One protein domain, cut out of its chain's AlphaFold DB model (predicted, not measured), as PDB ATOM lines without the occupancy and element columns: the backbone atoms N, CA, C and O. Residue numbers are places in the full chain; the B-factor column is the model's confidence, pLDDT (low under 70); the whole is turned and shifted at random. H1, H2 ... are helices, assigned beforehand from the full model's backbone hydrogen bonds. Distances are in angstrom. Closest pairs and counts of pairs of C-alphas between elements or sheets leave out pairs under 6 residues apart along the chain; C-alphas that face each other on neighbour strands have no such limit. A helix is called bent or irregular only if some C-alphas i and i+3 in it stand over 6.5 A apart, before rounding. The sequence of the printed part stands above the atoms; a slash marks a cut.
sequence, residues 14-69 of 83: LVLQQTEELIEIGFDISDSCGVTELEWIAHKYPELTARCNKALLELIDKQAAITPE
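Overview. This is residues 14 to 69 of the 83 residues of an uncharacterized protein of Calothrix sp. PCC 7507 (UniProt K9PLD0). One long helix, H3, makes the longest axis, and two shorter helices lie staggered along it: H2 folds back along its residues 48 to 56, and H1 lies, more loosely, by its residues 55 to 63. H1 and H2 meet near their first residues, and the centres of the three helices make a triangle. The printed part has 56 residues, with three named helices in the order H1, H2, H3, no named strand and the class all helix; a stretch of 12 residues with no named element joins H1 to H2. The whole is compact, with a radius of gyration of the C-alphas of 10.8 A, and elongated in outline, with spans of 33 by 20 by 16 A.

Along the chain. H1 holds residues 14 to 24, from C-alpha 14 at (6.926, 184.502, 79.592) to C-alpha 24, a length of 15.5 A. Residues 25 to 36 follow with no named element. H2 holds residues 37 to 44 and measures 10.3 A, beginning with C-alpha 37 at (-0.851, 189.163, 79.672). After Tyr 45, H3 holds residues 46 to 66 and measures 30.5 A, ending with C-alpha 66 at (5.295, 197.536, 97.652). H3 is irregular: C-alphas 47 and 50 are 7.5 A apart.

Arrangement. The helix packing is mostly aligned, the three pairs of helices that touch being at shallow tilts. H1 and H2 touch and form a helical hairpin; their closest C-alphas are those of Val 15 and Glu 37, 5.4 A apart. They run opposite ways at a shallow tilt of 34.8 degrees, only just short of steep. H2 and H3 touch with 17 pairs of C-alphas within 8 A, on H3 with residues 48 to 56 alone. Their closest C-alphas are those of Ala 42 and Thr 49, 4.0 A apart. They also form a helical hairpin, running opposite ways at a shallow tilt of 20 degrees. H1 and H3 only just touch, with 3 pairs of C-alphas within 8 A, on H3 with residues 55 to 63 alone. The C-alphas of Ile 23 and Gln 63 are their closest, 6.9 A apart, and the two helices run the same way at a shallow tilt of 19 degrees. In H1 and H2 every O i to N i+4 pair is within hydrogen-bond range; in H3 15 of 17 are.

Size, cuts and confidence. The two C-alphas farthest apart, those of Glu 47 and Glu 69, are 33.8 A from each other. The printed part has no cut. The link from H1 to H2 is long, with 12 residues, and the link from H2 to H3 is tight, with 1 residue. The mean pLDDT of the printed part is 91.2, and residues 68 to 69 are under 70.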
ATOM      1  N   LEU A  14       6.816 183.265  80.361       97.12
ATOM      2  CA  LEU A  14       6.926 184.502  79.592       97.12
ATOM      3  C   LEU A  14       5.917 185.553  80.067       97.12
ATOM      4  O   LEU A  14       6.306 186.686  80.330       97.12
ATOM      5  N   VAL A  15       4.636 185.192  80.187       96.31
ATOM      6  CA  VAL A  15       3.615 186.179  80.575       96.31
ATOM      7  C   VAL A  15       3.694 186.570  82.042       96.31
ATOM      8  O   VAL A  15       3.388 187.709  82.372       96.31
ATOM      9  N   LEU A  16       4.168 185.670  82.911       97.38
ATOM     10  CA  LEU A  16       4.477 186.001  84.298       97.38
ATOM     11  C   LEU A  16       5.535 187.108  84.364       97.38
ATOM     12  O   LEU A  16       5.308 188.126  85.011       97.38
ATOM     13  N   GLN A  17       6.645 186.932  83.641       97.06
ATOM     14  CA  GLN A  17       7.710 187.931  83.579       97.06
ATOM     15  C   GLN A  17       7.201 189.261  83.004       97.06
ATOM     16  O   GLN A  17       7.496 190.316  83.551       97.06
ATOM     17  N   GLN A  18       6.402 189.227  81.932       95.44
ATOM     18  CA  GLN A  18       5.828 190.442  81.338       95.44
ATOM     19  C   GLN A  18       4.944 191.207  82.331       95.44
ATOM     20  O   GLN A  18       5.048 192.426  82.432       95.44
ATOM     21  N   THR A  19       4.113 190.506  83.106       95.44
ATOM     22  CA  THR A  19       3.280 191.149  84.132       95.44
ATOM     23  C   THR A  19       4.115 191.683  85.307       95.44
ATOM     24  O   THR A  19       3.793 192.738  85.848       95.44
ATOM     25  N   GLU A  20       5.216 191.023  85.684       94.75
ATOM     26  CA  GLU A  20       6.169 191.564  86.669       94.75
ATOM     27  C   GLU A  20       6.840 192.855  86.161       94.75
ATOM     28  O   GLU A  20       6.898 193.842  86.893       94.75
ATOM     29  N   GLU A  21       7.257 192.897  84.893       94.50
ATOM     30  CA  GLU A  21       7.824 194.097  84.259       94.50
ATOM     31  C   GLU A  21       6.817 195.266  84.228       94.50
ATOM     32  O   GLU A  21       7.205 196.418  84.437       94.50
ATOM     33  N   LEU A  22       5.517 194.992  84.035       92.19
ATOM     34  CA  LEU A  22       4.459 196.008  84.140       92.19
ATOM     35  C   LEU A  22       4.403 196.634  85.542       92.19
ATOM     36  O   LEU A  22       4.310 197.858  85.673       92.19
ATOM     37  N   ILE A  23       4.506 195.816  86.592       92.00
ATOM     38  CA  ILE A  23       4.548 196.310  87.974       92.00
ATOM     39  C   ILE A  23       5.781 197.194  88.190       92.00
ATOM     40  O   ILE A  23       5.667 198.265  88.789       92.00
ATOM     41  N   GLU A  24       6.950 196.784  87.686       91.06
ATOM     42  CA  GLU A  24       8.205 197.535  87.839       91.06
ATOM     43  C   GLU A  24       8.150 198.933  87.205       91.06
ATOM     44  O   GLU A  24       8.733 199.877  87.745       91.06
ATOM     45  N   ILE A  25       7.421 199.098  86.096       91.19
ATOM     46  CA  ILE A  25       7.218 200.408  85.453       91.19
ATOM     47  C   ILE A  25       6.067 201.222  86.069       91.19
ATOM     48  O   ILE A  25       5.789 202.331  85.606       91.19
ATOM     49  N   GLY A  26       5.420 200.707  87.118       88.69
ATOM     50  CA  GLY A  26       4.378 201.397  87.881       88.69
ATOM     51  C   GLY A  26       2.955 201.205  87.356       88.69
ATOM     52  O   GLY A  26       2.089 202.017  87.678       88.69
ATOM     53  N   PHE A  27       2.699 200.175  86.546       89.62
ATOM     54  CA  PHE A  27       1.347 199.842  86.101       89.62
ATOM     55  C   PHE A  27       0.555 199.182  87.235       89.62
ATOM     56  O   PHE A  27       1.028 198.201  87.802       89.62
ATOM     57  N   ASP A  28      -0.643 199.675  87.544       90.56
ATOM     58  CA  ASP A  28      -1.549 199.049  88.514       90.56
ATOM     59  C   ASP A  28      -2.220 197.819  87.893       90.56
ATOM     60  O   ASP A  28      -3.136 197.946  87.081       90.56
ATOM     61  N   ILE A  29      -1.759 196.620  88.253       91.81
ATOM     62  CA  ILE A  29      -2.322 195.372  87.719       91.81
ATOM     63  C   ILE A  29      -3.604 194.943  88.446       91.81
ATOM     64  O   ILE A  29      -4.217 193.952  88.056       91.81
ATOM     65  N   SER A  30      -4.009 195.653  89.506       89.69
ATOM     66  CA  SER A  30      -5.296 195.437  90.175       89.69
ATOM     67  C   SER A  30      -6.445 196.191  89.493       89.69
ATOM     68  O   SER A  30      -7.617 195.892  89.736       89.69
ATOM     69  N   ASP A  31      -6.122 197.148  88.617       86.81
ATOM     70  CA  ASP A  31      -7.112 197.925  87.884       86.81
ATOM     71  C   ASP A  31      -7.809 197.072  86.814       86.81
ATOM     72  O   ASP A  31      -7.245 196.716  85.781       86.81
ATOM     73  N   SER A  32      -9.101 196.826  87.036       80.81
ATOM     74  CA  SER A  32      -9.998 196.121  86.111       80.81
ATOM     75  C   SER A  32     -10.139 196.750  84.714       80.81
ATOM     76  O   SER A  32     -10.747 196.138  83.833       80.81
ATOM     77  N   CYS A  33      -9.655 197.980  84.495       82.44
ATOM     78  CA  CYS A  33      -9.632 198.595  83.168       82.44
ATOM     79  C   CYS A  33      -8.450 198.117  82.304       82.44
ATOM     80  O   CYS A  33      -8.510 198.230  81.075       82.44
ATOM     81  N   GLY A  34      -7.404 197.572  82.932       81.44
ATOM     82  CA  GLY A  34      -6.282 196.918  82.274       81.44
ATOM     83  C   GLY A  34      -6.552 195.432  82.050       81.44
ATOM     84  O   GLY A  34      -7.255 194.794  82.823       81.44
ATOM     85  N   VAL A  35      -5.988 194.877  80.977       85.69
ATOM     86  CA  VAL A  35      -5.919 193.424  80.780       85.69
ATOM     87  C   VAL A  35      -4.451 193.052  80.747       85.69
ATOM     88  O   VAL A  35      -3.730 193.461  79.836       85.69
ATOM     89  N   THR A  36      -4.019 192.287  81.740       90.69
ATOM     90  CA  THR A  36      -2.657 191.756  81.817       90.69
ATOM     91  C   THR A  36      -2.461 190.597  80.842       90.69
ATOM     92  O   THR A  36      -3.401 189.921  80.407       90.69
ATOM     93  N   GLU A  37      -1.207 190.306  80.509       92.75
ATOM     94  CA  GLU A  37      -0.851 189.163  79.672       92.75
ATOM     95  C   GLU A  37      -1.258 187.834  80.328       92.75
ATOM     96  O   GLU A  37      -1.659 186.901  79.625       92.75
ATOM     97  N   LEU A  38      -1.225 187.755  81.664       93.62
ATOM     98  CA  LEU A  38      -1.724 186.609  82.425       93.62
ATOM     99  C   LEU A  38      -3.223 186.378  82.200       93.62
ATOM    100  O   LEU A  38      -3.621 185.239  81.947       93.62
ATOM    101  N   GLU A  39      -4.048 187.425  82.233       92.31
ATOM    102  CA  GLU A  39      -5.492 187.318  81.969       92.31
ATOM    103  C   GLU A  39      -5.775 186.926  80.519       92.31
ATOM    104  O   GLU A  39      -6.604 186.053  80.245       92.31
ATOM    105  N   TRP A  40      -5.040 187.519  79.576       93.88
ATOM    106  CA  TRP A  40      -5.174 187.186  78.163       93.88
ATOM    107  C   TRP A  40      -4.846 185.712  77.887       93.88
ATOM    108  O   TRP A  40      -5.584 185.019  77.180       93.88
ATOM    109  N   ILE A  41      -3.756 185.201  78.467       94.81
ATOM    110  CA  ILE A  41      -3.362 183.793  78.338       94.81
ATOM    111  C   ILE A  41      -4.334 182.864  79.058       94.81
ATOM    112  O   ILE A  41      -4.672 181.823  78.495       94.81
ATOM    113  N   ALA A  42      -4.835 183.245  80.234       94.12
ATOM    114  CA  ALA A  42      -5.858 182.489  80.950       94.12
ATOM    115  C   ALA A  42      -7.129 182.305  80.111       94.12
ATOM    116  O   ALA A  42      -7.738 181.236  80.147       94.12
ATOM    117  N   HIS A  43      -7.519 183.330  79.345       92.94
ATOM    118  CA  HIS A  43      -8.660 183.262  78.435       92.94
ATOM    119  C   HIS A  43      -8.368 182.419  77.186       92.94
ATOM    120  O   HIS A  43      -9.223 181.666  76.721       92.94
ATOM    121  N   LYS A  44      -7.157 182.538  76.631       94.38
ATOM    122  CA  LYS A  44      -6.756 181.846  75.400       94.38
ATOM    123  C   LYS A  44      -6.503 180.347  75.600       94.38
ATOM    124  O   LYS A  44      -6.769 179.570  74.686       94.38
ATOM    125  N   TYR A  45      -5.971 179.958  76.757       94.62
ATOM    126  CA  TYR A  45      -5.580 178.588  77.081       94.62
ATOM    127  C   TYR A  45      -6.230 178.152  78.401       94.62
ATOM    128  O   TYR A  45      -5.681 178.430  79.472       94.62
ATOM    129  N   PRO A  46      -7.382 177.453  78.348       93.69
ATOM    130  CA  PRO A  46      -8.091 176.975  79.537       93.69
ATOM    131  C   PRO A  46      -7.225 176.138  80.493       93.69
ATOM    132  O   PRO A  46      -7.430 176.146  81.705       93.69
ATOM    133  N   GLU A  47      -6.224 175.437  79.959       95.00
ATOM    134  CA  GLU A  47      -5.252 174.644  80.717       95.00
ATOM    135  C   GLU A  47      -4.398 175.501  81.663       95.00
ATOM    136  O   GLU A  47      -3.913 175.007  82.682       95.00
ATOM    137  N   LEU A  48      -4.222 176.785  81.340       95.81
ATOM    138  CA  LEU A  48      -3.437 177.732  82.124       95.81
ATOM    139  C   LEU A  48      -4.285 178.600  83.056       95.81
ATOM    140  O   LEU A  48      -3.721 179.177  83.982       95.81
ATOM    141  N   THR A  49      -5.611 178.659  82.889       95.31
ATOM    142  CA  THR A  49      -6.492 179.588  83.621       95.31
ATOM    143  C   THR A  49      -6.267 179.566  85.130       95.31
ATOM    144  O   THR A  49      -6.008 180.603  85.733       95.31
ATOM    145  N   ALA A  50      -6.305 178.385  85.754       96.00
ATOM    146  CA  ALA A  50      -6.146 178.275  87.206       96.00
ATOM    147  C   ALA A  50      -4.770 178.770  87.682       96.00
ATOM    148  O   ALA A  50      -4.661 179.399  88.734       96.00
ATOM    149  N   ARG A  51      -3.719 178.502  86.898       96.75
ATOM    150  CA  ARG A  51      -2.348 178.899  87.228       96.75
ATOM    151  C   ARG A  51      -2.141 180.399  87.028       96.75
ATOM    152  O   ARG A  51      -1.570 181.040  87.904       96.75
ATOM    153  N   CYS A  52      -2.634 180.953  85.922       96.69
ATOM    154  CA  CYS A  52      -2.579 182.382  85.626       96.69
ATOM    155  C   CYS A  52      -3.352 183.204  86.660       96.69
ATOM    156  O   CYS A  52      -2.791 184.148  87.206       96.69
ATOM    157  N   ASN A  53      -4.578 182.800  87.010       94.00
ATOM    158  CA  ASN A  53      -5.384 183.500  88.016       94.00
ATOM    159  C   ASN A  53      -4.694 183.507  89.384       94.00
ATOM    160  O   ASN A  53      -4.656 184.534  90.055       94.00
ATOM    161  N   LYS A  54      -4.111 182.373  89.788       96.88
ATOM    162  CA  LYS A  54      -3.354 182.294  91.040       96.88
ATOM    163  C   LYS A  54      -2.129 183.215  91.021       96.88
ATOM    164  O   LYS A  54      -1.908 183.935  91.986       96.88
ATOM    165  N   ALA A  55      -1.350 183.188  89.939       96.50
ATOM    166  CA  ALA A  55      -0.165 184.030  89.808       96.50
ATOM    167  C   ALA A  55      -0.521 185.523  89.825       96.50
ATOM    168  O   ALA A  55       0.148 186.296  90.500       96.50
ATOM    169  N   LEU A  56      -1.602 185.913  89.144       94.88
ATOM    170  CA  LEU A  56      -2.072 187.294  89.124       94.88
ATOM    171  C   LEU A  56      -2.463 187.784  90.525       94.88
ATOM    172  O   LEU A  56      -2.038 188.862  90.922       94.88
ATOM    173  N   LEU A  57      -3.193 186.975  91.300       94.38
ATOM    174  CA  LEU A  57      -3.531 187.309  92.689       94.38
ATOM    175  C   LEU A  57      -2.276 187.497  93.554       94.38
ATOM    176  O   LEU A  57      -2.166 188.487  94.270       94.38
ATOM    177  N   GLU A  58      -1.295 186.596  93.440       95.75
ATOM    178  CA  GLU A  58      -0.026 186.723  94.167       95.75
ATOM    179  C   GLU A  58       0.751 187.991  93.768       95.75
ATOM    180  O   GLU A  58       1.422 188.593  94.608       95.75
ATOM    181  N   LEU A  59       0.686 188.408  92.500       94.62
ATOM    182  CA  LEU A  59       1.311 189.646  92.031       94.62
ATOM    183  C   LEU A  59       0.575 190.896  92.523       94.62
ATOM    184  O   LEU A  59       1.241 191.854  92.908       94.62
ATOM    185  N   ILE A  60      -0.760 190.880  92.561       93.00
ATOM    186  CA  ILE A  60      -1.571 191.972  93.119       93.00
ATOM    187  C   ILE A  60      -1.229 192.166  94.601       93.00
ATOM    188  O   ILE A  60      -0.931 193.284  95.021       93.00
ATOM    189  N   ASP A  61      -1.165 191.080  95.376       92.50
ATOM    190  CA  ASP A  61      -0.775 191.131  96.789       92.50
ATOM    191  C   ASP A  61       0.649 191.688  96.971       92.50
ATOM    192  O   ASP A  61       0.904 192.512  97.856       92.50
ATOM    193  N   LYS A  62       1.594 191.279  96.111       91.94
ATOM    194  CA  LYS A  62       2.964 191.821  96.118       91.94
ATOM    195  C   LYS A  62       2.986 193.309  95.776       91.94
ATOM    196  O   LYS A  62       3.676 194.067  96.456       91.94
ATOM    197  N   GLN A  63       2.252 193.735  94.750       90.38
ATOM    198  CA  GLN A  63       2.184 195.137  94.352       90.38
ATOM    199  C   GLN A  63       1.576 195.995  95.465       90.38
ATOM    200  O   GLN A  63       2.136 197.040  95.791       90.38
ATOM    201  N   ALA A  64       0.507 195.525  96.109       88.75
ATOM    202  CA  ALA A  64      -0.119 196.185  97.252       88.75
ATOM    203  C   ALA A  64       0.851 196.367  98.433       88.75
ATOM    204  O   ALA A  64       0.834 197.401  99.104       88.75
ATOM    205  N   ALA A  65       1.730 195.388  98.675       88.06
ATOM    206  CA  ALA A  65       2.748 195.469  99.720       88.06
ATOM    207  C   ALA A  65       3.885 196.458  99.395       88.06
ATOM    208  O   ALA A  65       4.472 197.032 100.315       88.06
ATOM    209  N   ILE A  66       4.212 196.649  98.111       85.00
ATOM    210  CA  ILE A  66       5.295 197.536  97.652       85.00
ATOM    211  C   ILE A  66       4.799 198.978  97.484       85.00
ATOM    212  O   ILE A  66       5.512 199.917  97.841       85.00
ATOM    213  N   THR A  67       3.568 199.154  96.998       76.12
ATOM    214  CA  THR A  67       2.982 200.457  96.680       76.12
ATOM    215  C   THR A  67       1.569 200.562  97.270       76.12
ATOM    216  O   THR A  67       0.580 200.299  96.584       76.12
ATOM    217  N   PRO A  68       1.445 200.997  98.540       65.19
ATOM    218  CA  PRO A  68       0.159 201.094  99.236       65.19
ATOM    219  C   PRO A  68      -0.846 202.053  98.578       65.19
ATOM    220  O   PRO A  68      -2.038 201.981  98.860       65.19
ATOM    221  N   GLU A  69      -0.382 202.959  97.713       66.31
ATOM    222  CA  GLU A  69      -1.212 203.950  97.015       66.31
ATOM    223  C   GLU A  69      -2.227 203.300  96.052       66.31
ATOM    224  O   GLU A  69      -3.335 203.821  95.901       66.31
TER     225      GLU A  69